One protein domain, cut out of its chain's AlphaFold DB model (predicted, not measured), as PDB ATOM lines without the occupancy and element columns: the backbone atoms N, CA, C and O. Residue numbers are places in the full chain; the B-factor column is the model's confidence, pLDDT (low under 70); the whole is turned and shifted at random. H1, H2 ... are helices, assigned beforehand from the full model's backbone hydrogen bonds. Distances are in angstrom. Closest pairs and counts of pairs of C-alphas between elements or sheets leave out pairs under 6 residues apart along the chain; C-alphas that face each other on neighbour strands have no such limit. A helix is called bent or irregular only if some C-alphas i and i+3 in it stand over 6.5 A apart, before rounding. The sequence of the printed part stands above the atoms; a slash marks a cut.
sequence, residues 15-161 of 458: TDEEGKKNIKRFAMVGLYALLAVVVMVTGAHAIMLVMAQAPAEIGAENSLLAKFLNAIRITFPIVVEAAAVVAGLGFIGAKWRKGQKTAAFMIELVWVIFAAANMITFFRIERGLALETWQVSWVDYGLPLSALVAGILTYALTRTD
ATOM      1  N   THR A  15      60.662 -77.374 -67.235       58.84
ATOM      2  CA  THR A  15      59.863 -77.555 -66.002       58.84
ATOM      3  C   THR A  15      59.625 -79.024 -65.651       58.84
ATOM      4  O   THR A  15      59.705 -79.411 -64.485       58.84
ATOM      5  N   ASP A  16      59.402 -79.862 -66.660       59.50
ATOM      6  CA  ASP A  16      59.069 -81.274 -66.495       59.50
ATOM      7  C   ASP A  16      60.308 -82.142 -66.170       59.50
ATOM      8  O   ASP A  16      60.226 -83.115 -65.415       59.50
ATOM      9  N   GLU A  17      61.494 -81.774 -66.673       60.47
ATOM     10  CA  GLU A  17      62.761 -82.427 -66.311       60.47
ATOM     11  C   GLU A  17      63.294 -81.947 -64.958       60.47
ATOM     12  O   GLU A  17      63.738 -82.761 -64.144       60.47
ATOM     13  N   GLU A  18      63.196 -80.647 -64.669       61.00
ATOM     14  CA  GLU A  18      63.556 -80.092 -63.365       61.00
ATOM     15  C   GLU A  18      62.608 -80.572 -62.264       61.00
ATOM     16  O   GLU A  18      63.071 -80.932 -61.181       61.00
ATOM     17  N   GLY A  19      61.311 -80.712 -62.552       64.38
ATOM     18  CA  GLY A  19      60.344 -81.375 -61.679       64.38
ATOM     19  C   GLY A  19      60.769 -82.806 -61.345       64.38
ATOM     20  O   GLY A  19      60.924 -83.151 -60.172       64.38
ATOM     21  N   LYS A  20      61.075 -83.632 -62.357       70.00
ATOM     22  CA  LYS A  20      61.552 -85.019 -62.162       70.00
ATOM     23  C   LYS A  20      62.892 -85.087 -61.420       70.00
ATOM     24  O   LYS A  20      63.096 -85.987 -60.606       70.00
ATOM     25  N   LYS A  21      63.805 -84.140 -61.656       71.06
ATOM     26  CA  LYS A  21      65.104 -83.999 -60.968       71.06
ATOM     27  C   LYS A  21      64.927 -83.613 -59.496       71.06
ATOM     28  O   LYS A  21      65.562 -84.216 -58.629       71.06
ATOM     29  N   ASN A  22      64.027 -82.678 -59.204       74.06
ATOM     30  CA  ASN A  22      63.690 -82.253 -57.848       74.06
ATOM     31  C   ASN A  22      62.964 -83.366 -57.082       74.06
ATOM     32  O   ASN A  22      63.380 -83.686 -55.973       74.06
ATOM     33  N   ILE A  23      61.981 -84.043 -57.687       76.50
ATOM     34  CA  ILE A  23      61.312 -85.216 -57.097       76.50
ATOM     35  C   ILE A  23      62.332 -86.318 -56.767       76.50
ATOM     36  O   ILE A  23      62.345 -86.813 -55.644       76.50
ATOM     37  N   LYS A  24      63.253 -86.657 -57.685       78.38
ATOM     38  CA  LYS A  24      64.339 -87.625 -57.415       78.38
ATOM     39  C   LYS A  24      65.250 -87.187 -56.260       78.38
ATOM     40  O   LYS A  24      65.664 -88.026 -55.462       78.38
ATOM     41  N   ARG A  25      65.554 -85.888 -56.146       80.06
ATOM     42  CA  ARG A  25      66.358 -85.329 -55.046       80.06
ATOM     43  C   ARG A  25      65.620 -85.402 -53.707       80.06
ATOM     44  O   ARG A  25      66.206 -85.877 -52.738       80.06
ATOM     45  N   PHE A  26      64.352 -84.992 -53.654       79.25
ATOM     46  CA  PHE A  26      63.518 -85.091 -52.453       79.25
ATOM     47  C   PHE A  26      63.297 -86.546 -52.028       79.25
ATOM     48  O   PHE A  26      63.413 -86.841 -50.843       79.25
ATOM     49  N   ALA A  27      63.080 -87.466 -52.972       82.75
ATOM     50  CA  ALA A  27      62.963 -88.896 -52.688       82.75
ATOM     51  C   ALA A  27      64.254 -89.475 -52.081       82.75
ATOM     52  O   ALA A  27      64.185 -90.172 -51.073       82.75
ATOM     53  N   MET A  28      65.434 -89.138 -52.622       82.69
ATOM     54  CA  MET A  28      66.711 -89.539 -52.011       82.69
ATOM     55  C   MET A  28      66.899 -88.947 -50.609       82.69
ATOM     56  O   MET A  28      67.250 -89.681 -49.692       82.69
ATOM     57  N   VAL A  29      66.648 -87.646 -50.415       84.62
ATOM     58  CA  VAL A  29      66.772 -86.997 -49.094       84.62
ATOM     59  C   VAL A  29      65.806 -87.613 -48.079       84.62
ATOM     60  O   VAL A  29      66.216 -87.915 -46.961       84.62
ATOM     61  N   GLY A  30      64.557 -87.871 -48.474       86.06
ATOM     62  CA  GLY A  30      63.565 -88.554 -47.645       86.06
ATOM     63  C   GLY A  30      63.971 -89.985 -47.291       86.06
ATOM     64  O   GLY A  30      63.798 -90.397 -46.150       86.06
ATOM     65  N   LEU A  31      64.579 -90.724 -48.225       87.00
ATOM     66  CA  LEU A  31      65.047 -92.090 -47.988       87.00
ATOM     67  C   LEU A  31      66.284 -92.140 -47.071       87.00
ATOM     68  O   LEU A  31      66.353 -93.002 -46.198       87.00
ATOM     69  N   TYR A  32      67.214 -91.183 -47.189       87.44
ATOM     70  CA  TYR A  32      68.312 -91.019 -46.226       87.44
ATOM     71  C   TYR A  32      67.802 -90.628 -44.829       87.44
ATOM     72  O   TYR A  32      68.281 -91.167 -43.832       87.44
ATOM     73  N   ALA A  33      66.821 -89.722 -44.743       87.00
ATOM     74  CA  ALA A  33      66.211 -89.324 -43.475       87.00
ATOM     75  C   ALA A  33      65.453 -90.489 -42.814       87.00
ATOM     76  O   ALA A  33      65.597 -90.709 -41.614       87.00
ATOM     77  N   LEU A  34      64.704 -91.273 -43.599       87.75
ATOM     78  CA  LEU A  34      64.015 -92.474 -43.128       87.75
ATOM     79  C   LEU A  34      65.006 -93.523 -42.612       87.75
ATOM     80  O   LEU A  34      64.824 -94.012 -41.501       87.75
ATOM     81  N   LEU A  35      66.076 -93.819 -43.363       88.62
ATOM     82  CA  LEU A  35      67.129 -94.743 -42.927       88.62
ATOM     83  C   LEU A  35      67.741 -94.295 -41.590       88.62
ATOM     84  O   LEU A  35      67.845 -95.100 -40.668       88.62
ATOM     85  N   ALA A  36      68.081 -93.009 -41.455       86.25
ATOM     86  CA  ALA A  36      68.633 -92.463 -40.217       86.25
ATOM     87  C   ALA A  36      67.657 -92.579 -39.031       86.25
ATOM     88  O   ALA A  36      68.071 -92.960 -37.938       86.25
ATOM     89  N   VAL A  37      66.365 -92.290 -39.234       89.38
ATOM     90  CA  VAL A  37      65.337 -92.433 -38.188       89.38
ATOM     91  C   VAL A  37      65.164 -93.893 -37.774       89.38
ATOM     92  O   VAL A  37      65.178 -94.173 -36.578       89.38
ATOM     93  N   VAL A  38      65.039 -94.824 -38.726       89.62
ATOM     94  CA  VAL A  38      64.842 -96.248 -38.404       89.62
ATOM     95  C   VAL A  38      66.054 -96.803 -37.655       89.62
ATOM     96  O   VAL A  38      65.863 -97.370 -36.587       89.62
ATOM     97  N   VAL A  39      67.279 -96.550 -38.132       88.38
ATOM     98  CA  VAL A  39      68.529 -96.988 -37.475       88.38
ATOM     99  C   VAL A  39      68.686 -96.410 -36.063       88.38
ATOM    100  O   VAL A  39      69.096 -97.117 -35.142       88.38
ATOM    101  N   MET A  40      68.334 -95.136 -35.845       87.62
ATOM    102  CA  MET A  40      68.342 -94.560 -34.493       87.62
ATOM    103  C   MET A  40      67.328 -95.251 -33.571       87.62
ATOM    104  O   MET A  40      67.633 -95.495 -32.404       87.62
ATOM    105  N   VAL A  41      66.142 -95.594 -34.083       89.06
ATOM    106  CA  VAL A  41      65.105 -96.299 -33.316       89.06
ATOM    107  C   VAL A  41      65.529 -97.737 -33.009       89.06
ATOM    108  O   VAL A  41      65.511 -98.120 -31.838       89.06
ATOM    109  N   THR A  42      65.944 -98.527 -34.001       88.94
ATOM    110  CA  THR A  42      66.330 -99.938 -33.816       88.94
ATOM    111  C   THR A  42      67.576-100.073 -32.943       88.94
ATOM    112  O   THR A  42      67.581-100.884 -32.012       88.94
ATOM    113  N   GLY A  43      68.569 -99.197 -33.136       85.00
ATOM    114  CA  GLY A  43      69.766 -99.127 -32.304       85.00
ATOM    115  C   GLY A  43      69.446 -98.776 -30.850       85.00
ATOM    116  O   GLY A  43      69.937 -99.440 -29.937       85.00
ATOM    117  N   ALA A  44      68.565 -97.796 -30.608       85.75
ATOM    118  CA  ALA A  44      68.120 -97.458 -29.256       85.75
ATOM    119  C   ALA A  44      67.383 -98.629 -28.579       85.75
ATOM    120  O   ALA A  44      67.669 -98.934 -27.422       85.75
ATOM    121  N   HIS A  45      66.492 -99.327 -29.293       85.44
ATOM    122  CA  HIS A  45      65.789-100.500 -28.757       85.44
ATOM    123  C   HIS A  45      66.767-101.628 -28.402       85.44
ATOM    124  O   HIS A  45      66.699-102.176 -27.303       85.44
ATOM    125  N   ALA A  46      67.730-101.926 -29.275       84.50
ATOM    126  CA  ALA A  46      68.756-102.936 -29.026       84.50
ATOM    127  C   ALA A  46      69.655-102.593 -27.819       84.50
ATOM    128  O   ALA A  46      69.969-103.469 -27.012       84.50
ATOM    129  N   ILE A  47      70.026-101.319 -27.644       81.88
ATOM    130  CA  ILE A  47      70.783-100.852 -26.471       81.88
ATOM    131  C   ILE A  47      69.937-100.959 -25.192       81.88
ATOM    132  O   ILE A  47      70.440-101.431 -24.172       81.88
ATOM    133  N   MET A  48      68.648-100.603 -25.239       80.75
ATOM    134  CA  MET A  48      67.739-100.763 -24.096       80.75
ATOM    135  C   MET A  48      67.574-102.233 -23.685       80.75
ATOM    136  O   MET A  48      67.604-102.522 -22.490       80.75
ATOM    137  N   LEU A  49      67.493-103.173 -24.638       81.25
ATOM    138  CA  LEU A  49      67.502-104.613 -24.342       81.25
ATOM    139  C   LEU A  49      68.791-105.049 -23.635       81.25
ATOM    140  O   LEU A  49      68.730-105.724 -22.609       81.25
ATOM    141  N   VAL A  50      69.952-104.625 -24.145       77.06
ATOM    142  CA  VAL A  50      71.259-104.915 -23.532       77.06
ATOM    143  C   VAL A  50      71.354-104.372 -22.103       77.06
ATOM    144  O   VAL A  50      71.917-105.041 -21.237       77.06
ATOM    145  N   MET A  51      70.807-103.182 -21.841       74.38
ATOM    146  CA  MET A  51      70.811-102.574 -20.507       74.38
ATOM    147  C   MET A  51      69.816-103.244 -19.550       74.38
ATOM    148  O   MET A  51      70.164-103.472 -18.394       74.38
ATOM    149  N   ALA A  52      68.624-103.624 -20.022       71.38
ATOM    150  CA  ALA A  52      67.630-104.357 -19.231       71.38
ATOM    151  C   ALA A  52      68.081-105.784 -18.855       71.38
ATOM    152  O   ALA A  52      67.566-106.361 -17.902       71.38
ATOM    153  N   GLN A  53      69.038-106.346 -19.602       66.00
ATOM    154  CA  GLN A  53      69.589-107.698 -19.431       66.00
ATOM    155  C   GLN A  53      71.084-107.686 -19.044       66.00
ATOM    156  O   GLN A  53      71.799-108.689 -19.158       66.00
ATOM    157  N   ALA A  54      71.588-106.543 -18.573       59.19
ATOM    158  CA  ALA A  54      72.874-106.470 -17.897       59.19
ATOM    159  C   ALA A  54      72.722-107.103 -16.499       59.19
ATOM    160  O   ALA A  54      71.954-106.578 -15.691       59.19
ATOM    161  N   PRO A  55      73.410-108.218 -16.179       52.25
ATOM    162  CA  PRO A  55      73.216-108.893 -14.904       52.25
ATOM    163  C   PRO A  55      73.696-107.995 -13.765       52.25
ATOM    164  O   PRO A  55      74.893-107.730 -13.628       52.25
ATOM    165  N   ALA A  56      72.761-107.578 -12.914       48.88
ATOM    166  CA  ALA A  56      73.026-106.859 -11.673       48.88
ATOM    167  C   ALA A  56      73.625-107.779 -10.587       48.88
ATOM    168  O   ALA A  56      73.227-107.712  -9.431       48.88
ATOM    169  N   GLU A  57      74.567-108.655 -10.959       48.50
ATOM    170  CA  GLU A  57      75.301-109.530 -10.039       48.50
ATOM    171  C   GLU A  57      76.621-110.062 -10.647       48.50
ATOM    172  O   GLU A  57      76.859-111.256 -10.817       48.50
ATOM    173  N   ILE A  58      77.551-109.147 -10.935       48.78
ATOM    174  CA  ILE A  58      78.980-109.420 -10.711       48.78
ATOM    175  C   ILE A  58      79.420-108.429  -9.636       48.78
ATOM    176  O   ILE A  58      79.298-107.224  -9.834       48.78
ATOM    177  N   GLY A  59      79.873-108.948  -8.489       47.16
ATOM    178  CA  GLY A  59      80.032-108.188  -7.245       47.16
ATOM    179  C   GLY A  59      80.687-106.809  -7.414       47.16
ATOM    180  O   GLY A  59      81.770-106.694  -7.988       47.16
ATOM    181  N   ALA A  60      80.021-105.798  -6.846       48.75
ATOM    182  CA  ALA A  60      80.212-104.361  -7.050       48.75
ATOM    183  C   ALA A  60      79.763-103.837  -8.431       48.75
ATOM    184  O   ALA A  60      80.510-103.865  -9.410       48.75
ATOM    185  N   GLU A  61      78.603-103.166  -8.441       53.59
ATOM    186  CA  GLU A  61      78.038-102.372  -9.556       53.59
ATOM    187  C   GLU A  61      79.006-101.313 -10.126       53.59
ATOM    188  O   GLU A  61      78.827-100.782 -11.223       53.59
ATOM    189  N   ASN A  62      80.069-100.995  -9.381       57.09
ATOM    190  CA  ASN A  62      81.109-100.057  -9.782       57.09
ATOM    191  C   ASN A  62      82.365-100.692 -10.398       57.09
ATOM    192  O   ASN A  62      83.240 -99.942 -10.839       57.09
ATOM    193  N   SER A  63      82.446-102.024 -10.473       66.00
ATOM    194  CA  SER A  63      83.592-102.760 -11.015       66.00
ATOM    195  C   SER A  63      83.920-102.346 -12.452       66.00
ATOM    196  O   SER A  63      83.059-102.333 -13.336       66.00
ATOM    197  N   LEU A  64      85.198-102.045 -12.705       69.25
ATOM    198  CA  LEU A  64      85.699-101.668 -14.031       69.25
ATOM    199  C   LEU A  64      85.456-102.800 -15.047       69.25
ATOM    200  O   LEU A  64      85.088-102.529 -16.186       69.25
ATOM    201  N   LEU A  65      85.538-104.063 -14.607       63.66
ATOM    202  CA  LEU A  65      85.222-105.233 -15.430       63.66
ATOM    203  C   LEU A  65      83.738-105.281 -15.833       63.66
ATOM    204  O   LEU A  65      83.443-105.541 -16.995       63.66
ATOM    205  N   ALA A  66      82.810-104.991 -14.917       64.56
ATOM    206  CA  ALA A  66      81.377-104.961 -15.229       64.56
ATOM    207  C   ALA A  66      81.044-103.829 -16.220       64.56
ATOM    208  O   ALA A  66      80.336-104.042 -17.204       64.56
ATOM    209  N   LYS A  67      81.640-102.645 -16.024       67.94
ATOM    210  CA  LYS A  67      81.510-101.502 -16.943       67.94
ATOM    211  C   LYS A  67      82.098-101.807 -18.329       67.94
ATOM    212  O   LYS A  67      81.473-101.480 -19.333       67.94
ATOM    213  N   PHE A  68      83.237-102.497 -18.395       68.75
ATOM    214  CA  PHE A  68      83.860-102.957 -19.643       68.75
ATOM    215  C   PHE A  68      83.012-104.010 -20.377       68.75
ATOM    216  O   PHE A  68      82.785-103.885 -21.578       68.75
ATOM    217  N   LEU A  69      82.479-105.009 -19.664       69.38
ATOM    218  CA  LEU A  69      81.603-106.030 -20.249       69.38
ATOM    219  C   LEU A  69      80.286-105.433 -20.766       69.38
ATOM    220  O   LEU A  69      79.849-105.790 -21.859       69.38
ATOM    221  N   ASN A  70      79.687-104.478 -20.047       70.75
ATOM    222  CA  ASN A  70      78.503-103.764 -20.531       70.75
ATOM    223  C   ASN A  70      78.819-102.882 -21.751       70.75
ATOM    224  O   ASN A  70      78.039-102.873 -22.700       70.75
ATOM    225  N   ALA A  71      79.978-102.216 -21.790       71.19
ATOM    226  CA  ALA A  71      80.418-101.473 -22.974       71.19
ATOM    227  C   ALA A  71      80.598-102.390 -24.203       71.19
ATOM    228  O   ALA A  71      80.141-102.047 -25.294       71.19
ATOM    229  N   ILE A  72      81.177-103.588 -24.032       75.44
ATOM    230  CA  ILE A  72      81.264-104.602 -25.101       75.44
ATOM    231  C   ILE A  72      79.865-105.018 -25.574       75.44
ATOM    232  O   ILE A  72      79.604-105.008 -26.774       75.44
ATOM    233  N   ARG A  73      78.942-105.324 -24.650       73.88
ATOM    234  CA  ARG A  73      77.565-105.712 -25.003       73.88
ATOM    235  C   ARG A  73      76.840-104.620 -25.800       73.88
ATOM    236  O   ARG A  73      76.193-104.934 -26.792       73.88
ATOM    237  N   ILE A  74      76.994-103.351 -25.412       80.25
ATOM    238  CA  ILE A  74      76.441-102.180 -26.122       80.25
ATOM    239  C   ILE A  74      77.095-101.990 -27.504       80.25
ATOM    240  O   ILE A  74      76.452-101.501 -28.431       80.25
ATOM    241  N   THR A  75      78.348-102.420 -27.678       81.25
ATOM    242  CA  THR A  75      79.056-102.332 -28.966       81.25
ATOM    243  C   THR A  75      78.466-103.274 -30.025       81.25
ATOM    244  O   THR A  75      78.490-102.929 -31.205       81.25
ATOM    245  N   PHE A  76      77.891-104.427 -29.647       83.81
ATOM    246  CA  PHE A  76      77.344-105.380 -30.624       83.81
ATOM    247  C   PHE A  76      76.193-104.791 -31.472       83.81
ATOM    248  O   PHE A  76      76.331-104.809 -32.697       83.81
ATOM    249  N   PRO A  77      75.129-104.180 -30.899       86.38
ATOM    250  CA  PRO A  77      74.144-103.431 -31.682       86.38
ATOM    251  C   PRO A  77      74.749-102.372 -32.605       86.38
ATOM    252  O   PRO A  77      74.389-102.306 -33.776       86.38
ATOM    253  N   ILE A  78      75.704-101.582 -32.106       86.94
ATOM    254  CA  ILE A  78      76.319-100.483 -32.867       86.94
ATOM    255  C   ILE A  78      77.038-101.011 -34.121       86.94
ATOM    256  O   ILE A  78      76.978-100.370 -35.168       86.94
ATOM    257  N   VAL A  79      77.665-102.191 -34.054       88.12
ATOM    258  CA  VAL A  79      78.296-102.838 -35.220       88.12
ATOM    259  C   VAL A  79      77.260-103.290 -36.258       88.12
ATOM    260  O   VAL A  79      77.485-103.088 -37.451       88.12
ATOM    261  N   VAL A  80      76.124-103.858 -35.832       89.88
ATOM    262  CA  VAL A  80      75.049-104.287 -36.750       89.88
ATOM    263  C   VAL A  80      74.408-103.082 -37.442       89.88
ATOM    264  O   VAL A  80      74.282-103.072 -38.665       89.88
ATOM    265  N   GLU A  81      74.073-102.040 -36.680       91.88
ATOM    266  CA  GLU A  81      73.502-100.797 -37.209       91.88
ATOM    267  C   GLU A  81      74.481-100.073 -38.153       91.88
ATOM    268  O   GLU A  81      74.092 -99.616 -39.226       91.88
ATOM    269  N   ALA A  82      75.776-100.019 -37.821       90.19
ATOM    270  CA  ALA A  82      76.787 -99.426 -38.699       90.19
ATOM    271  C   ALA A  82      76.956-100.208 -40.015       90.19
ATOM    272  O   ALA A  82      77.096 -99.597 -41.078       90.19
ATOM    273  N   ALA A  83      76.911-101.544 -39.970       88.69
ATOM    274  CA  ALA A  83      76.941-102.382 -41.168       88.69
ATOM    275  C   ALA A  83      75.713-102.134 -42.064       88.69
ATOM    276  O   ALA A  83      75.868-101.976 -43.279       88.69
ATOM    277  N   ALA A  84      74.521-102.035 -41.466       89.81
ATOM    278  CA  ALA A  84      73.277-101.718 -42.165       89.81
ATOM    279  C   ALA A  84      73.303-100.319 -42.796       89.81
ATOM    280  O   ALA A  84      73.002-100.175 -43.976       89.81
ATOM    281  N   VAL A  85      73.769 -99.293 -42.074       89.75
ATOM    282  CA  VAL A  85      73.957 -97.944 -42.638       89.75
ATOM    283  C   VAL A  85      74.887 -97.978 -43.852       89.75
ATOM    284  O   VAL A  85      74.569 -97.375 -44.876       89.75
ATOM    285  N   VAL A  86      76.015 -98.695 -43.789       88.31
ATOM    286  CA  VAL A  86      76.922 -98.824 -44.942       88.31
ATOM    287  C   VAL A  86      76.211 -99.482 -46.129       88.31
ATOM    288  O   VAL A  86      76.257 -98.932 -47.233       88.31
ATOM    289  N   ALA A  87      75.527-100.612 -45.914       87.19
ATOM    290  CA  ALA A  87      74.773-101.320 -46.950       87.19
ATOM    291  C   ALA A  87      73.684-100.427 -47.581       87.19
ATOM    292  O   ALA A  87      73.693-100.224 -48.803       87.19
ATOM    293  N   GLY A  88      72.835 -99.810 -46.759       84.44
ATOM    294  CA  GLY A  88      71.716 -98.973 -47.182       84.44
ATOM    295  C   GLY A  88      72.165 -97.726 -47.937       84.44
ATOM    296  O   GLY A  88      71.671 -97.458 -49.033       84.44
ATOM    297  N   LEU A  89      73.176 -97.002 -47.441       87.62
ATOM    298  CA  LEU A  89      73.752 -95.847 -48.146       87.62
ATOM    299  C   LEU A  89      74.287 -96.222 -49.540       87.62
ATOM    300  O   LEU A  89      74.162 -95.440 -50.487       87.62
ATOM    301  N   GLY A  90      74.868 -97.415 -49.688       82.31
ATOM    302  CA  GLY A  90      75.343 -97.917 -50.978       82.31
ATOM    303  C   GLY A  90      74.225 -98.366 -51.927       82.31
ATOM    304  O   GLY A  90      74.401 -98.257 -53.143       82.31
ATOM    305  N   PHE A  91      73.061 -98.782 -51.412       83.50
ATOM    306  CA  PHE A  91      71.856 -99.005 -52.219       83.50
ATOM    307  C   PHE A  91      71.203 -97.688 -52.658       83.50
ATOM    308  O   PHE A  91      70.970 -97.510 -53.854       83.50
ATOM    309  N   ILE A  92      70.976 -96.741 -51.738       82.06
ATOM    310  CA  ILE A  92      70.365 -95.430 -52.042       82.06
ATOM    311  C   ILE A  92      71.227 -94.654 -53.049       82.06
ATOM    312  O   ILE A  92      70.711 -94.079 -54.005       82.06
ATOM    313  N   GLY A  93      72.552 -94.684 -52.879       79.75
ATOM    314  CA  GLY A  93      73.508 -94.081 -53.809       79.75
ATOM    315  C   GLY A  93      73.810 -94.905 -55.069       79.75
ATOM    316  O   GLY A  93      74.710 -94.523 -55.813       79.75
ATOM    317  N   ALA A  94      73.128 -96.038 -55.287       74.75
ATOM    318  CA  ALA A  94      73.336 -96.977 -56.400       74.75
ATOM    319  C   ALA A  94      74.804 -97.421 -56.624       74.75
ATOM    320  O   ALA A  94      75.206 -97.741 -57.744       74.75
ATOM    321  N   LYS A  95      75.617 -97.447 -55.559       78.69
ATOM    322  CA  LYS A  95      77.069 -97.684 -55.621       78.69
ATOM    323  C   LYS A  95      77.438 -99.154 -55.808       78.69
ATOM    324  O   LYS A  95      78.430 -99.443 -56.472       78.69
ATOM    325  N   TRP A  96      76.667-100.078 -55.232       81.31
ATOM    326  CA  TRP A  96      77.030-101.499 -55.192       81.31
ATOM    327  C   TRP A  96      77.040-102.166 -56.572       81.31
ATOM    328  O   TRP A  96      76.050-102.137 -57.306       81.31
ATOM    329  N   ARG A  97      78.148-102.844 -56.903       77.50
ATOM    330  CA  ARG A  97      78.348-103.542 -58.183       77.50
ATOM    331  C   ARG A  97      78.360-105.062 -58.005       77.50
ATOM    332  O   ARG A  97      79.051-105.586 -57.137       77.50
ATOM    333  N   LYS A  98      77.636-105.778 -58.876       78.62
ATOM    334  CA  LYS A  98      77.589-107.258 -58.959       78.62
ATOM    335  C   LYS A  98      77.542-107.929 -57.570       78.62
ATOM    336  O   LYS A  98      76.538-107.778 -56.884       78.62
ATOM    337  N   GLY A  99      78.609-108.616 -57.146       73.75
ATOM    338  CA  GLY A  99      78.669-109.352 -55.874       73.75
ATOM    339  C   GLY A  99      78.453-108.495 -54.622       73.75
ATOM    340  O   GLY A  99      77.870-108.983 -53.656       73.75
ATOM    341  N   GLN A 100      78.804-107.204 -54.660       82.25
ATOM    342  CA  GLN A 100      78.517-106.280 -53.558       82.25
ATOM    343  C   GLN A 100      77.013-106.113 -53.323       82.25
ATOM    344  O   GLN A 100      76.602-105.968 -52.179       82.25
ATOM    345  N   LYS A 101      76.172-106.180 -54.372       83.75
ATOM    346  CA  LYS A 101      74.708-106.121 -54.204       83.75
ATOM    347  C   LYS A 101      74.207-107.317 -53.395       83.75
ATOM    348  O   LYS A 101      73.368-107.141 -52.523       83.75
ATOM    349  N   THR A 102      74.748-108.511 -53.644       85.62
ATOM    350  CA  THR A 102      74.409-109.725 -52.889       85.62
ATOM    351  C   THR A 102      74.903-109.641 -51.445       85.62
ATOM    352  O   THR A 102      74.140-109.932 -50.531       85.62
ATOM    353  N   ALA A 103      76.147-109.201 -51.220       86.12
ATOM    354  CA  ALA A 103      76.696-109.047 -49.872       86.12
ATOM    355  C   ALA A 103      75.929-107.993 -49.054       86.12
ATOM    356  O   ALA A 103      75.521-108.272 -47.930       86.12
ATOM    357  N   ALA A 104      75.654-106.822 -49.638       88.12
ATOM    358  CA  ALA A 104      74.861-105.774 -49.001       88.12
ATOM    359  C   ALA A 104      73.419-106.231 -48.729       88.12
ATOM    360  O   ALA A 104      72.920-106.008 -47.634       88.12
ATOM    361  N   PHE A 105      72.769-106.942 -49.659       89.12
ATOM    362  CA  PHE A 105      71.423-107.489 -49.441       89.12
ATOM    363  C   PHE A 105      71.375-108.488 -48.272       89.12
ATOM    364  O   PHE A 105      70.409-108.501 -47.516       89.12
ATOM    365  N   MET A 106      72.427-109.290 -48.075       89.75
ATOM    366  CA  MET A 106      72.518-110.175 -46.907       89.75
ATOM    367  C   MET A 106      72.714-109.398 -45.595       89.75
ATOM    368  O   MET A 106      72.201-109.832 -44.568       89.75
ATOM    369  N   ILE A 107      73.397-108.245 -45.614       91.75
ATOM    370  CA  ILE A 107      73.480-107.348 -44.446       91.75
ATOM    371  C   ILE A 107      72.100-106.758 -44.130       91.75
ATOM    372  O   ILE A 107      71.675-106.837 -42.982       91.75
ATOM    373  N   GLU A 108      71.379-106.243 -45.133       91.00
ATOM    374  CA  GLU A 108      70.001-105.745 -44.972       91.00
ATOM    375  C   GLU A 108      69.075-106.829 -44.398       91.00
ATOM    376  O   GLU A 108      68.333-106.574 -43.454       91.00
ATOM    377  N   LEU A 109      69.152-108.064 -44.906       91.44
ATOM    378  CA  LEU A 109      68.346-109.187 -44.417       91.44
ATOM    379  C   LEU A 109      68.652-109.526 -42.947       91.44
ATOM    380  O   LEU A 109      67.730-109.706 -42.151       91.44
ATOM    381  N   VAL A 110      69.934-109.580 -42.569       91.81
ATOM    382  CA  VAL A 110      70.358-109.802 -41.175       91.81
ATOM    383  C   VAL A 110      69.913-108.649 -40.272       91.81
ATOM    384  O   VAL A 110      69.447-108.898 -39.161       91.81
ATOM    385  N   TRP A 111      69.995-107.404 -40.750       93.88
ATOM    386  CA  TRP A 111      69.542-106.219 -40.022       93.88
ATOM    387  C   TRP A 111      68.021-106.192 -39.828       93.88
ATOM    388  O   TRP A 111      67.570-105.949 -38.714       93.88
ATOM    389  N   VAL A 112      67.223-106.532 -40.846       91.56
ATOM    390  CA  VAL A 112      65.755-106.634 -40.726       91.56
ATOM    391  C   VAL A 112      65.355-107.700 -39.703       91.56
ATOM    392  O   VAL A 112      64.481-107.451 -38.873       91.56
ATOM    393  N   ILE A 113      66.016-108.865 -39.703       91.81
ATOM    394  CA  ILE A 113      65.772-109.927 -38.710       91.81
ATOM    395  C   ILE A 113      66.163-109.453 -37.299       91.81
ATOM    396  O   ILE A 113      65.393-109.631 -36.356       91.81
ATOM    397  N   PHE A 114      67.325-108.809 -37.158       92.12
ATOM    398  CA  PHE A 114      67.802-108.225 -35.902       92.12
ATOM    399  C   PHE A 114      66.836-107.163 -35.356       92.12
ATOM    400  O   PHE A 114      66.422-107.241 -34.200       92.12
ATOM    401  N   ALA A 115      66.419-106.212 -36.193       90.94
ATOM    402  CA  ALA A 115      65.459-105.173 -35.851       90.94
ATOM    403  C   ALA A 115      64.111-105.773 -35.426       90.94
ATOM    404  O   ALA A 115      63.593-105.416 -34.368       90.94
ATOM    405  N   ALA A 116      63.568-106.730 -36.187       91.25
ATOM    406  CA  ALA A 116      62.310-107.395 -35.853       91.25
ATOM    407  C   ALA A 116      62.385-108.137 -34.506       91.25
ATOM    408  O   ALA A 116      61.537-107.922 -33.638       91.25
ATOM    409  N   ALA A 117      63.424-108.952 -34.291       90.44
ATOM    410  CA  ALA A 117      63.626-109.674 -33.034       90.44
ATOM    411  C   ALA A 117      63.784-108.720 -31.836       90.44
ATOM    412  O   ALA A 117      63.213-108.965 -30.768       90.44
ATOM    413  N   ASN A 118      64.481-107.594 -32.022       90.12
ATOM    414  CA  ASN A 118      64.633-106.564 -30.997       90.12
ATOM    415  C   ASN A 118      63.306-105.862 -30.675       90.12
ATOM    416  O   ASN A 118      62.957-105.759 -29.501       90.12
ATOM    417  N   MET A 119      62.526-105.443 -31.676       88.56
ATOM    418  CA  MET A 119      61.218-104.807 -31.449       88.56
ATOM    419  C   MET A 119      60.239-105.758 -30.741       88.56
ATOM    420  O   MET A 119      59.597-105.366 -29.767       88.56
ATOM    421  N   ILE A 120      60.159-107.026 -31.167       88.50
ATOM    422  CA  ILE A 120      59.279-108.039 -30.550       88.50
ATOM    423  C   ILE A 120      59.696-108.330 -29.097       88.50
ATOM    424  O   ILE A 120      58.840-108.509 -28.228       88.50
ATOM    425  N   THR A 121      61.001-108.353 -28.813       87.12
ATOM    426  CA  THR A 121      61.525-108.517 -27.447       87.12
ATOM    427  C   THR A 121      61.231-107.284 -26.589       87.12
ATOM    428  O   THR A 121      60.728-107.420 -25.473       87.12
ATOM    429  N   PHE A 122      61.456-106.077 -27.117       85.81
ATOM    430  CA  PHE A 122      61.241-104.821 -26.397       85.81
ATOM    431  C   PHE A 122      59.772-104.615 -26.011       85.81
ATOM    432  O   PHE A 122      59.486-104.411 -24.833       85.81
ATOM    433  N   PHE A 123      58.833-104.774 -26.954       86.44
ATOM    434  CA  PHE A 123      57.394-104.654 -26.674       86.44
ATOM    435  C   PHE A 123      56.897-105.633 -25.602       86.44
ATOM    436  O   PHE A 123      55.844-105.411 -25.005       86.44
ATOM    437  N   ARG A 124      57.618-106.734 -25.349       85.38
ATOM    438  CA  ARG A 124      57.261-107.687 -24.295       85.38
ATOM    439  C   ARG A 124      57.764-107.254 -22.919       85.38
ATOM    440  O   ARG A 124      57.004-107.356 -21.958       85.38
ATOM    441  N   ILE A 125      58.972-106.689 -22.851       83.31
ATOM    442  CA  ILE A 125      59.512-106.052 -21.637       83.31
ATOM    443  C   ILE A 125      58.679-104.819 -21.259       83.31
ATOM    444  O   ILE A 125      58.297-104.682 -20.100       83.31
ATOM    445  N   GLU A 126      58.321-103.970 -22.226       82.62
ATOM    446  CA  GLU A 126      57.474-102.782 -22.017       82.62
ATOM    447  C   GLU A 126      56.108-103.140 -21.403       82.62
ATOM    448  O   GLU A 126      55.603-102.440 -20.530       82.62
ATOM    449  N   ARG A 127      55.530-104.279 -21.805       85.06
ATOM    450  CA  ARG A 127      54.265-104.808 -21.263       85.06
ATOM    451  C   ARG A 127      54.416-105.532 -19.917       85.06
ATOM    452  O   ARG A 127      53.434-106.085 -19.429       85.06
ATOM    453  N   GLY A 128      55.618-105.576 -19.335       80.19
ATOM    454  CA  GLY A 128      55.902-106.283 -18.081       80.19
ATOM    455  C   GLY A 128      55.732-107.806 -18.163       80.19
ATOM    456  O   GLY A 128      55.558-108.463 -17.139       80.19
ATOM    457  N   LEU A 129      55.741-108.376 -19.372       83.62
ATOM    458  CA  LEU A 129      55.530-109.804 -19.600       83.62
ATOM    459  C   LEU A 129      56.858-110.564 -19.561       83.62
ATOM    460  O   LEU A 129      57.882-110.089 -20.051       83.62
ATOM    461  N   ALA A 130      56.822-111.798 -19.054       84.38
ATOM    462  CA  ALA A 130      57.966-112.700 -19.124       84.38
ATOM    463  C   ALA A 130      58.385-112.956 -20.584       84.38
ATOM    464  O   ALA A 130      57.539-113.177 -21.464       84.38
ATOM    465  N   LEU A 131      59.700-112.940 -20.820       86.06
ATOM    466  CA  LEU A 131      60.298-113.285 -22.106       86.06
ATOM    467  C   LEU A 131      60.121-114.774 -22.413       86.06
ATOM    468  O   LEU A 131      60.188-115.625 -21.528       86.06
ATOM    469  N   GLU A 132      59.923-115.086 -23.687       88.19
ATOM    470  CA  GLU A 132      59.868-116.463 -24.175       88.19
ATOM    471  C   GLU A 132      61.275-117.040 -24.340       88.19
ATOM    472  O   GLU A 132      62.245-116.307 -24.537       88.19
ATOM    473  N   THR A 133      61.399-118.368 -24.318       89.50
ATOM    474  CA  THR A 133      62.693-119.068 -24.388       89.50
ATOM    475  C   THR A 133      63.540-118.637 -25.593       89.50
ATOM    476  O   THR A 133      64.760-118.506 -25.481       89.50
ATOM    477  N   TRP A 134      62.906-118.358 -26.739       89.00
ATOM    478  CA  TRP A 134      63.592-117.857 -27.935       89.00
ATOM    479  C   TRP A 134      64.093-116.411 -27.784       89.00
ATOM    480  O   TRP A 134      65.141-116.083 -28.328       89.00
ATOM    481  N   GLN A 135      63.403-115.566 -27.012       89.19
ATOM    482  CA  GLN A 135      63.800-114.179 -26.742       89.19
ATOM    483  C   GLN A 135      64.958-114.111 -25.748       89.19
ATOM    484  O   GLN A 135      65.886-113.333 -25.943       89.19
ATOM    485  N   VAL A 136      64.943-114.967 -24.721       85.31
ATOM    486  CA  VAL A 136      66.093-115.154 -23.820       85.31
ATOM    487  C   VAL A 136      67.307-115.614 -24.635       85.31
ATOM    488  O   VAL A 136      68.361-114.989 -24.588       85.31
ATOM    489  N   SER A 137      67.123-116.618 -25.501       86.25
ATOM    490  CA  SER A 137      68.179-117.119 -26.394       86.25
ATOM    491  C   SER A 137      68.674-116.058 -27.396       86.25
ATOM    492  O   SER A 137      69.860-116.014 -27.727       86.25
ATOM    493  N   TRP A 138      67.782-115.182 -27.870       88.81
ATOM    494  CA  TRP A 138      68.119-114.046 -28.729       88.81
ATOM    495  C   TRP A 138      68.957-112.991 -27.997       88.81
ATOM    496  O   TRP A 138      69.947-112.520 -28.548       88.81
ATOM    497  N   VAL A 139      68.616-112.654 -26.752       82.62
ATOM    498  CA  VAL A 139      69.406-111.718 -25.939       82.62
ATOM    499  C   VAL A 139      70.782-112.299 -25.603       82.62
ATOM    500  O   VAL A 139      71.790-111.625 -25.815       82.62
ATOM    501  N   ASP A 140      70.832-113.540 -25.114       81.19
ATOM    502  CA  ASP A 140      72.065-114.171 -24.625       81.19
ATOM    503  C   ASP A 140      73.068-114.470 -25.750       81.19
ATOM    504  O   ASP A 140      74.272-114.251 -25.593       81.19
ATOM    505  N   TYR A 141      72.578-114.967 -26.893       83.44
ATOM    506  CA  TYR A 141      73.416-115.464 -27.991       83.44
ATOM    507  C   TYR A 141      73.159-114.741 -29.314       83.44
ATOM    508  O   TYR A 141      74.108-114.448 -30.042       83.44
ATOM    509  N   GLY A 142      71.902-114.425 -29.632       84.75
ATOM    510  CA  GLY A 142      71.520-113.771 -30.889       84.75
ATOM    511  C   GLY A 142      72.150-112.389 -31.087       84.75
ATOM    512  O   GLY A 142      72.693-112.125 -32.158       84.75
ATOM    513  N   LEU A 143      72.156-111.540 -30.053       83.25
ATOM    514  CA  LEU A 143      72.756-110.200 -30.094       83.25
ATOM    515  C   LEU A 143      74.284-110.226 -30.355       83.25
ATOM    516  O   LEU A 143      74.728-109.525 -31.265       83.25
ATOM    517  N   PRO A 144      75.117-111.029 -29.655       82.06
ATOM    518  CA  PRO A 144      76.523-111.202 -30.035       82.06
ATOM    519  C   PRO A 144      76.728-111.838 -31.420       82.06
ATOM    520  O   PRO A 144      77.618-111.423 -32.165       82.06
ATOM    521  N   LEU A 145      75.923-112.845 -31.783       86.69
ATOM    522  CA  LEU A 145      76.063-113.553 -33.060       86.69
ATOM    523  C   LEU A 145      75.711-112.666 -34.261       86.69
ATOM    524  O   LEU A 145      76.403-112.738 -35.275       86.69
ATOM    525  N   SER A 146      74.696-111.803 -34.158       87.31
ATOM    526  CA  SER A 146      74.320-110.885 -35.240       87.31
ATOM    527  C   SER A 146      75.447-109.905 -35.576       87.31
ATOM    528  O   SER A 146      75.704-109.673 -36.754       87.31
ATOM    529  N   ALA A 147      76.191-109.413 -34.579       86.31
ATOM    530  CA  ALA A 147      77.356-108.554 -34.789       86.31
ATOM    531  C   ALA A 147      78.520-109.286 -35.481       86.31
ATOM    532  O   ALA A 147      79.174-108.713 -36.354       86.31
ATOM    533  N   LEU A 148      78.756-110.561 -35.147       88.69
ATOM    534  CA  LEU A 148      79.752-111.393 -35.834       88.69
ATOM    535  C   LEU A 148      79.350-111.676 -37.289       88.69
ATOM    536  O   LEU A 148      80.174-111.524 -38.191       88.69
ATOM    537  N   VAL A 149      78.086-112.035 -37.535       89.50
ATOM    538  CA  VAL A 149      77.555-112.272 -38.888       89.50
ATOM    539  C   VAL A 149      77.599-110.991 -39.723       89.50
ATOM    540  O   VAL A 149      78.113-111.019 -40.841       89.50
ATOM    541  N   ALA A 150      77.147-109.859 -39.176       88.25
ATOM    542  CA  ALA A 150      77.219-108.557 -39.835       88.25
ATOM    543  C   ALA A 150      78.668-108.188 -40.187       88.25
ATOM    544  O   ALA A 150      78.945-107.871 -41.339       88.25
ATOM    545  N   GLY A 151      79.614-108.326 -39.249       85.62
ATOM    546  CA  GLY A 151      81.035-108.054 -39.492       85.62
ATOM    547  C   GLY A 151      81.658-108.936 -40.583       85.62
ATOM    548  O   GLY A 151      82.390-108.433 -41.439       85.62
ATOM    549  N   ILE A 152      81.326-110.232 -40.616       88.19
ATOM    550  CA  ILE A 152      81.769-111.153 -41.678       88.19
ATOM    551  C   ILE A 152      81.177-110.751 -43.037       88.19
ATOM    552  O   ILE A 152      81.888-110.758 -44.045       88.19
ATOM    553  N   LEU A 153      79.905-110.346 -43.080       88.06
ATOM    554  CA  LEU A 153      79.261-109.867 -44.304       88.06
ATOM    555  C   LEU A 153      79.813-108.506 -44.762       88.06
ATOM    556  O   LEU A 153      80.003-108.315 -45.961       88.06
ATOM    557  N   THR A 154      80.161-107.590 -43.852       87.19
ATOM    558  CA  THR A 154      80.860-106.336 -44.190       87.19
ATOM    559  C   THR A 154      82.260-106.606 -44.748       87.19
ATOM    560  O   THR A 154      82.662-105.968 -45.721       87.19
ATOM    561  N   TYR A 155      82.987-107.593 -44.215       86.31
ATOM    562  CA  TYR A 155      84.257-108.044 -44.798       86.31
ATOM    563  C   TYR A 155      84.070-108.680 -46.190       86.31
ATOM    564  O   TYR A 155      84.872-108.448 -47.092       86.31
ATOM    565  N   ALA A 156      82.993-109.440 -46.414       85.31
ATOM    566  CA  ALA A 156      82.661-109.960 -47.742       85.31
ATOM    567  C   ALA A 156      82.268-108.840 -48.731       85.31
ATOM    568  O   ALA A 156      82.632-108.892 -49.906       85.31
ATOM    569  N   LEU A 157      81.569-107.803 -48.259       85.19
ATOM    570  CA  LEU A 157      81.172-106.625 -49.036       85.19
ATOM    571  C   LEU A 157      82.382-105.803 -49.507       85.19
ATOM    572  O   LEU A 157      82.427-105.403 -50.669       85.19
ATOM    573  N   THR A 158      83.384-105.595 -48.649       81.50
ATOM    574  CA  THR A 158      84.636-104.934 -49.058       81.50
ATOM    575  C   THR A 158      85.481-105.844 -49.948       81.50
ATOM    576  O   THR A 158      85.926-105.415 -51.007       81.50
ATOM    577  N   ARG A 159      85.629-107.134 -49.617       79.69
ATOM    578  CA  ARG A 159      86.391-108.101 -50.434       79.69
ATOM    579  C   ARG A 159      85.793-108.370 -51.826       79.69
ATOM    580  O   ARG A 159      86.489-108.887 -52.700       79.69
ATOM    581  N   THR A 160      84.522-108.037 -52.054       79.75
ATOM    582  CA  THR A 160      83.868-108.129 -53.374       79.75
ATOM    583  C   THR A 160      83.936-106.834 -54.192       79.75
ATOM    584  O   THR A 160      83.364-106.785 -55.283       79.75
ATOM    585  N   ASP A 161      84.651-105.808 -53.720       73.31
ATOM    586  CA  ASP A 161      84.817-104.543 -54.437       73.31
ATOM    587  C   ASP A 161      85.727-104.684 -55.682       73.31
ATOM    588  O   ASP A 161      86.889-105.092 -55.561       73.31
TER     589      ASP A 161
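What this domain is: This is residues 15 to 161 of the 458 residues of an uncharacterized protein of Candidatus Hydrogenedentes bacterium ADurb.Bin179 (UniProt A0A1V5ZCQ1). Two pairs of helices form two crossed layers: long H1 beside H2 in one, H3 beside H4b in the other, each pair running opposite ways. Residues 15 to 26 of H1 stick out at one end, and the bent H4 turns its short arm H4a away from H4b. The printed part has 147 residues with four named helices, H1 to H4, and no named strand, and is all helix. It is loose, with a radius of gyration of the C-alphas of 18.5 A, and spans 67 by 36 by 29 A.

How they stand to each other: H1, residues 15 to 52, touches H2, residues 64 to 92, in a helical hairpin at a shallow tilt of 19 degrees; the closest C-alphas, of Ile 47 and Ile 74, are 5.8 A apart. H1, with residues 42 to 49 alone, touches H3, residues 99 to 126, at a steep tilt of 51 degrees; C-alphas 42 and 115 are closest, 5.7 A apart. H2 and H3 touch at a steep tilt of 50 degrees, closest at C-alphas 87 and 104, 4.9 A. H4, residues 133 to 159, was assigned as one helix by its hydrogen bonds but is bent: C-alphas 140 and 143 are 6.8 A apart, and arms H4a, residues 133 to 140, and H4b, residues 143 to 159, stand at 62 degrees. H4b touches H3 at a shallow tilt of 16 degrees, opposite ways, with C-alphas 103 and 157 closest at 5.2 A. Every O i to N i+4 pair is within hydrogen-bond range in H1 and H4a, against 23 of 25 in H2, 23 of 24 in H3 and 12 of 13 in H4b.

Where its parts are: H1 is 54.5 A long from C-alpha 15 at (59.863, -77.555, -66.002), H2 41.5 A, H3 40.5 A, and H4b 24.6 A to C-alpha 159 at (86.391, -108.101, -50.434).

The domain as a whole: The printed part has no cut; the link from H1 to H2 is long, and pLDDT is under 70 at residues 15 to 19 and 53 to 69.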